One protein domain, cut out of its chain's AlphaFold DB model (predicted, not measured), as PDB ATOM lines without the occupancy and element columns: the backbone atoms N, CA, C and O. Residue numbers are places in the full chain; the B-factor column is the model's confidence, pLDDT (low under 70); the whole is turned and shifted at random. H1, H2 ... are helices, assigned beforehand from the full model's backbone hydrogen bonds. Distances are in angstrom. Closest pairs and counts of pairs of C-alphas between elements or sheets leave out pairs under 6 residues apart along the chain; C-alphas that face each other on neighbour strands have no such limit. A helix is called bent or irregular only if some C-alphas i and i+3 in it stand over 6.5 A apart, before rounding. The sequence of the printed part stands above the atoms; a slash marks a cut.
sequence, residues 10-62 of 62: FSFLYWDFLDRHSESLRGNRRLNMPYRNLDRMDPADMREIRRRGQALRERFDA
ATOM      1  N   PHE A  10      36.891  32.663  40.539       81.12
ATOM      2  CA  PHE A  10      36.294  33.969  40.823       81.12
ATOM      3  C   PHE A  10      35.127  34.325  39.898       81.12
ATOM      4  O   PHE A  10      34.234  35.065  40.302       81.12
ATOM      5  N   SER A  11      35.095  33.788  38.675       87.38
ATOM      6  CA  SER A  11      33.967  34.005  37.762       87.38
ATOM      7  C   SER A  11      32.697  33.353  38.305       87.38
ATOM      8  O   SER A  11      31.642  33.981  38.275       87.38
ATOM      9  N   PHE A  12      32.803  32.140  38.858       91.06
ATOM     10  CA  PHE A  12      31.667  31.454  39.477       91.06
ATOM     11  C   PHE A  12      31.154  32.218  40.695       91.06
ATOM     12  O   PHE A  12      29.957  32.477  40.779       91.06
ATOM     13  N   LEU A  13      32.052  32.655  41.585       91.94
ATOM     14  CA  LEU A  13      31.680  33.453  42.757       91.94
ATOM     15  C   LEU A  13      31.024  34.787  42.381       91.94
ATOM     16  O   LEU A  13      30.043  35.179  43.004       91.94
ATOM     17  N   TYR A  14      31.535  35.473  41.358       93.19
ATOM     18  CA  TYR A  14      30.990  36.753  40.908       93.19
ATOM     19  C   TYR A  14      29.547  36.630  40.402       93.19
ATOM     20  O   TYR A  14      28.679  37.402  40.811       93.19
ATOM     21  N   TRP A  15      29.278  35.664  39.516       94.00
ATOM     22  CA  TRP A  15      27.939  35.490  38.946       94.00
ATOM     23  C   TRP A  15      26.951  34.914  39.962       94.00
ATOM     24  O   TRP A  15      25.817  35.385  40.022       94.00
ATOM     25  N   ASP A  16      27.388  33.974  40.802       95.19
ATOM     26  CA  ASP A  16      26.587  33.472  41.920       95.19
ATOM     27  C   ASP A  16      26.211  34.597  42.900       95.19
ATOM     28  O   ASP A  16      25.057  34.691  43.313       95.19
ATOM     29  N   PHE A  17      27.153  35.485  43.237       95.25
ATOM     30  CA  PHE A  17      26.888  36.617  44.123       95.25
ATOM     31  C   PHE A  17      25.792  37.528  43.558       95.25
ATOM     32  O   PHE A  17      24.854  37.884  44.270       95.25
ATOM     33  N   LEU A  18      25.884  37.886  42.275       95.50
ATOM     34  CA  LEU A  18      24.870  38.725  41.639       95.50
ATOM     35  C   LEU A  18      23.498  38.044  41.609       95.50
ATOM     36  O   LEU A  18      22.500  38.699  41.885       95.50
ATOM     37  N   ASP A  19      23.436  36.746  41.309       95.06
ATOM     38  CA  ASP A  19      22.179  35.991  41.291       95.06
ATOM     39  C   ASP A  19      21.510  35.960  42.677       95.06
ATOM     40  O   ASP A  19      20.350  36.360  42.816       95.06
ATOM     41  N   ARG A  20      22.263  35.592  43.727       95.81
ATOM     42  CA  ARG A  20      21.746  35.480  45.105       95.81
ATOM     43  C   ARG A  20      21.317  36.811  45.717       95.81
ATOM     44  O   ARG A  20      20.414  36.832  46.543       95.81
ATOM     45  N   HIS A  21      21.951  37.913  45.328       96.56
ATOM     46  CA  HIS A  21      21.635  39.252  45.838       96.56
ATOM     47  C   HIS A  21      20.817  40.091  44.852       96.56
ATOM     48  O   HIS A  21      20.723  41.313  44.996       96.56
ATOM     49  N   SER A  22      20.225  39.449  43.844       95.44
ATOM     50  CA  SER A  22      19.556  40.150  42.753       95.44
ATOM     51  C   SER A  22      18.386  41.017  43.226       95.44
ATOM     52  O   SER A  22      18.238  42.133  42.733       95.44
ATOM     53  N   GLU A  23      17.632  40.588  44.239       94.94
ATOM     54  CA  GLU A  23      16.540  41.375  44.830       94.94
ATOM     55  C   GLU A  23      17.016  42.732  45.369       94.94
ATOM     56  O   GLU A  23      16.397  43.761  45.109       94.94
ATOM     57  N   SER A  24      18.155  42.763  46.068       96.00
ATOM     58  CA  SER A  24      18.692  43.994  46.663       96.00
ATOM     59  C   SER A  24      19.492  44.840  45.669       96.00
ATOM     60  O   SER A  24      19.569  46.061  45.802       96.00
ATOM     61  N   LEU A  25      20.132  44.206  44.683       96.62
ATOM     62  CA  LEU A  25      21.140  44.850  43.840       96.62
ATOM     63  C   LEU A  25      20.660  45.177  42.419       96.62
ATOM     64  O   LEU A  25      21.313  45.987  41.756       96.62
ATOM     65  N   ARG A  26      19.541  44.613  41.934       93.75
ATOM     66  CA  ARG A  26      19.026  44.882  40.570       93.75
ATOM     67  C   ARG A  26      18.674  46.351  40.325       93.75
ATOM     68  O   ARG A  26      18.744  46.794  39.184       93.75
ATOM     69  N   GLY A  27      18.354  47.120  41.367       94.50
ATOM     70  CA  GLY A  27      18.112  48.566  41.260       94.50
ATOM     71  C   GLY A  27      19.381  49.412  41.072       94.50
ATOM     72  O   GLY A  27      19.299  50.600  40.758       94.50
ATOM     73  N   ASN A  28      20.574  48.836  41.258       96.88
ATOM     74  CA  ASN A  28      21.825  49.574  41.150       96.88
ATOM     75  C   ASN A  28      22.198  49.810  39.680       96.88
ATOM     76  O   ASN A  28      22.614  48.890  38.974       96.88
ATOM     77  N   ARG A  29      22.169  51.077  39.249       96.06
ATOM     78  CA  ARG A  29      22.468  51.478  37.864       96.06
ATOM     79  C   ARG A  29      23.838  51.005  37.358       96.06
ATOM     80  O   ARG A  29      23.981  50.737  36.167       96.06
ATOM     81  N   ARG A  30      24.832  50.847  38.241       96.56
ATOM     82  CA  ARG A  30      26.160  50.305  37.895       96.56
ATOM     83  C   ARG A  30      26.108  48.816  37.531       96.56
ATOM     84  O   ARG A  30      26.942  48.350  36.757       96.56
ATOM     85  N   LEU A  31      25.142  48.077  38.069       97.00
ATOM     86  CA  LEU A  31      24.983  46.634  37.878       97.00
ATOM     87  C   LEU A  31      23.997  46.269  36.761       97.00
ATOM     88  O   LEU A  31      23.860  45.089  36.442       97.00
ATOM     89  N   ASN A  32      23.381  47.253  36.099       96.00
ATOM     90  CA  ASN A  32      22.430  47.015  35.010       96.00
ATOM     91  C   ASN A  32      23.002  46.111  33.905       96.00
ATOM     92  O   ASN A  32      22.341  45.175  33.466       96.00
ATOM     93  N   MET A  33      24.231  46.365  33.446       95.50
ATOM     94  CA  MET A  33      24.844  45.561  32.381       95.50
ATOM     95  C   MET A  33      25.189  44.130  32.827       95.50
ATOM     96  O   MET A  33      24.851  43.201  32.093       95.50
ATOM     97  N   PRO A  34      25.800  43.908  34.008       95.00
ATOM     98  CA  PRO A  34      25.926  42.573  34.585       95.00
ATOM     99  C   PRO A  34      24.600  41.810  34.677       95.00
ATOM    100  O   PRO A  34      24.542  40.684  34.192       95.00
ATOM    101  N   TYR A  35      23.525  42.420  35.186       96.38
ATOM    102  CA  TYR A  35      22.221  41.749  35.269       96.38
ATOM    103  C   TYR A  35      21.633  41.417  33.899       96.38
ATOM    104  O   TYR A  35      21.172  40.302  33.696       96.38
ATOM    105  N   ARG A  36      21.760  42.306  32.906       95.31
ATOM    106  CA  ARG A  36      21.348  41.993  31.523       95.31
ATOM    107  C   ARG A  36      22.140  40.844  30.901       95.31
ATOM    108  O   ARG A  36      21.639  40.193  29.990       95.31
ATOM    109  N   ASN A  37      23.383  40.630  31.326       93.88
ATOM    110  CA  ASN A  37      24.171  39.478  30.895       93.88
ATOM    111  C   ASN A  37      23.741  38.205  31.630       93.88
ATOM    112  O   ASN A  37      23.656  37.159  30.995       93.88
ATOM    113  N   LEU A  38      23.454  38.310  32.929       92.94
ATOM    114  CA  LEU A  38      22.930  37.218  33.750       92.94
ATOM    115  C   LEU A  38      21.588  36.710  33.195       92.94
ATOM    116  O   LEU A  38      21.424  35.516  32.992       92.94
ATOM    117  N   ASP A  39      20.676  37.622  32.845       94.00
ATOM    118  CA  ASP A  39      19.337  37.302  32.327       94.00
ATOM    119  C   ASP A  39      19.363  36.607  30.947       94.00
ATOM    120  O   ASP A  39      18.369  36.025  30.522       94.00
ATOM    121  N   ARG A  40      20.490  36.675  30.225       94.31
ATOM    122  CA  ARG A  40      20.695  36.029  28.913       94.31
ATOM    123  C   ARG A  40      21.481  34.725  28.997       94.31
ATOM    124  O   ARG A  40      21.761  34.122  27.963       94.31
ATOM    125  N   MET A  41      21.923  34.348  30.190       91.75
ATOM    126  CA  MET A  41      22.760  33.178  30.387       91.75
ATOM    127  C   MET A  41      21.919  31.902  30.281       91.75
ATOM    128  O   MET A  41      20.760  31.882  30.696       91.75
ATOM    129  N   ASP A  42      22.495  30.842  29.711       93.69
ATOM    130  CA  ASP A  42      21.781  29.577  29.548       93.69
ATOM    131  C   ASP A  42      21.389  29.004  30.926       93.69
ATOM    132  O   ASP A  42      22.190  29.050  31.870       93.69
ATOM    133  N   PRO A  43      20.180  28.437  31.089       93.12
ATOM    134  CA  PRO A  43      19.788  27.793  32.338       93.12
ATOM    135  C   PRO A  43      20.776  26.725  32.836       93.12
ATOM    136  O   PRO A  43      20.913  26.542  34.046       93.12
ATOM    137  N   ALA A  44      21.456  26.003  31.940       91.62
ATOM    138  CA  ALA A  44      22.496  25.038  32.284       91.62
ATOM    139  C   ALA A  44      23.737  25.711  32.880       91.62
ATOM    140  O   ALA A  44      24.207  25.276  33.933       91.62
ATOM    141  N   ASP A  45      24.196  26.809  32.277       90.56
ATOM    142  CA  ASP A  45      25.307  27.612  32.795       90.56
ATOM    143  C   ASP A  45      24.977  28.168  34.188       90.56
ATOM    144  O   ASP A  45      25.788  28.085  35.111       90.56
ATOM    145  N   MET A  46      23.751  28.667  34.381       93.50
ATOM    146  CA  MET A  46      23.293  29.178  35.678       93.50
ATOM    147  C   MET A  46      23.272  28.096  36.763       93.50
ATOM    148  O   MET A  46      23.643  28.359  37.909       93.50
ATOM    149  N   ARG A  47      22.875  26.861  36.422       93.81
ATOM    150  CA  ARG A  47      22.951  25.722  37.356       93.81
ATOM    151  C   ARG A  47      24.396  25.399  37.734       93.81
ATOM    152  O   ARG A  47      24.671  25.165  38.911       93.81
ATOM    153  N   GLU A  48      25.317  25.405  36.770       92.81
ATOM    154  CA  GLU A  48      26.742  25.177  37.035       92.81
ATOM    155  C   GLU A  48      27.330  26.271  37.933       92.81
ATOM    156  O   GLU A  48      28.015  25.953  38.908       92.81
ATOM    157  N   ILE A  49      27.012  27.536  37.648       93.00
ATOM    158  CA  ILE A  49      27.456  28.699  38.424       93.00
ATOM    159  C   ILE A  49      26.995  28.613  39.869       93.00
ATOM    160  O   ILE A  49      27.828  28.742  40.761       93.00
ATOM    161  N   ARG A  50      25.711  28.333  40.112       94.38
ATOM    162  CA  ARG A  50      25.172  28.182  41.474       94.38
ATOM    163  C   ARG A  50      25.870  27.054  42.228       94.38
ATOM    164  O   ARG A  50      26.332  27.251  43.349       94.38
ATOM    165  N   ARG A  51      26.012  25.885  41.592       94.38
ATOM    166  CA  ARG A  51      26.653  24.712  42.206       94.38
ATOM    167  C   ARG A  51      28.116  24.986  42.561       94.38
ATOM    168  O   ARG A  51      28.536  24.718  43.683       94.38
ATOM    169  N   ARG A  52      28.906  25.507  41.616       92.50
ATOM    170  CA  ARG A  52      30.333  25.794  41.847       92.50
ATOM    171  C   ARG A  52      30.539  26.982  42.778       92.50
ATOM    172  O   ARG A  52      31.440  26.933  43.608       92.50
ATOM    173  N   GLY A  53      29.709  28.017  42.672       93.56
ATOM    174  CA  GLY A  53      29.722  29.169  43.567       93.56
ATOM    175  C   GLY A  53      29.498  28.752  45.017       93.56
ATOM    176  O   GLY A  53      30.272  29.153  45.882       93.56
ATOM    177  N   GLN A  54      28.506  27.894  45.273       94.12
ATOM    178  CA  GLN A  54      28.262  27.336  46.603       94.12
ATOM    179  C   GLN A  54      29.459  26.539  47.128       94.12
ATOM    180  O   GLN A  54      29.967  26.866  48.197       94.12
ATOM    181  N   ALA A  55      29.955  25.566  46.358       93.06
ATOM    182  CA  ALA A  55      31.084  24.735  46.778       93.06
ATOM    183  C   ALA A  55      32.353  25.559  47.073       93.06
ATOM    184  O   ALA A  55      33.111  25.243  47.986       93.06
ATOM    185  N   LEU A  56      32.593  26.631  46.309       91.75
ATOM    186  CA  LEU A  56      33.718  27.534  46.549       91.75
ATOM    187  C   LEU A  56      33.552  28.338  47.842       91.75
ATOM    188  O   LEU A  56      34.533  28.485  48.559       91.75
ATOM    189  N   ARG A  57      32.348  28.835  48.155       91.31
ATOM    190  CA  ARG A  57      32.097  29.532  49.429       91.31
ATOM    191  C   ARG A  57      32.321  28.613  50.620       91.31
ATOM    192  O   ARG A  57      33.115  28.948  51.484       91.31
ATOM    193  N   GLU A  58      31.717  27.425  50.598       92.69
ATOM    194  CA  GLU A  58      31.874  26.424  51.663       92.69
ATOM    195  C   GLU A  58      33.345  26.059  51.894       92.69
ATOM    196  O   GLU A  58      33.772  25.888  53.029       92.69
ATOM    197  N   ARG A  59      34.145  25.990  50.823       90.94
ATOM    198  CA  ARG A  59      35.588  25.749  50.920       90.94
ATOM    199  C   ARG A  59      36.363  26.911  51.554       90.94
ATOM    200  O   ARG A  59      37.392  26.651  52.163       90.94
ATOM    201  N   PHE A  60      35.959  28.160  51.327       86.31
ATOM    202  CA  PHE A  60      36.652  29.342  51.860       86.31
ATOM    203  C   PHE A  60      36.187  29.734  53.267       86.31
ATOM    204  O   PHE A  60      36.926  30.424  53.963       86.31
ATOM    205  N   ASP A  61      34.987  29.309  53.661       81.25
ATOM    206  CA  ASP A  61      34.433  29.516  55.002       81.25
ATOM    207  C   ASP A  61      34.934  28.465  56.024       81.25
ATOM    208  O   ASP A  61      34.670  28.609  57.220       81.25
ATOM    209  N   ALA A  62      35.635  27.420  55.564       61.47
ATOM    210  CA  ALA A  62      36.244  26.350  56.365       61.47
ATOM    211  C   ALA A  62      37.732  26.610  56.652       61.47
ATOM    212  O   ALA A  62      38.172  26.264  57.773       61.47
TER     213      ALA A  62
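Overview. This is residues 10 to 62 of the 62 residues of the protein "Cryptochrome/photolyase family protein" of Thermoleophilaceae bacterium (UniProt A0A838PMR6). What shape do the helices make? H1 crosses the middle of the long helix H4, and H4 and H3 are the two arms of an open V joined by residues 39 to 42. The short H2 lies in the turn from H1 to H3. How is the whole made up? The 53 printed residues have four named helices, in the order H1, H2, H3, H4, and no named strand, and the class is all helix. The whole is compact, with a radius of gyration of the C-alphas of 11.4 A, and only just elongated, spanning 34 by 23 by 17 A.

Arrangement. What does H1, residues 10 to 20, touch? It touches H4, residues 43 to 60, about perpendicular at 73 degrees; H4 uses residues 49 to 57 alone, and the closest C-alphas, of Leu 13 and Gly 53, are 4.8 A apart. It only just touches H3, residues 29 to 38, with 3 pairs of C-alphas within 8 A, the closest being Trp 15 and Leu 38 at 7.4 A. Where is H2, residues 22 to 25? It is close to but not clearly touching H3, the closest C-alphas being those of Leu 25 and Leu 31 at 7.3 A, and it is apart from H4. How do the backbones run? Every O i to N i+4 pair is within hydrogen-bond range in H1 and H4, against 4 of 6 in H3; H2 is too short for such a pair.

Along the chain. Where does H1 begin? C-alpha 10 is at (36.294, 33.969, 40.823), and H1 is 15.2 A long. How long are H3 and H4? H3 measures 14.8 A and is irregular, with C-alphas 30 and 33 at 7.4 A; H4 measures 25.8 A and ends with C-alpha 60 at (36.652, 29.342, 51.860).

Size, cuts and confidence. How far does it reach? The two C-alphas farthest apart, of Arg 29 and Ala 62, are 34.1 A apart. Is anything missing or uncertain? The printed part has no cut, the three links are tight, and residue 62 alone has a pLDDT under 70.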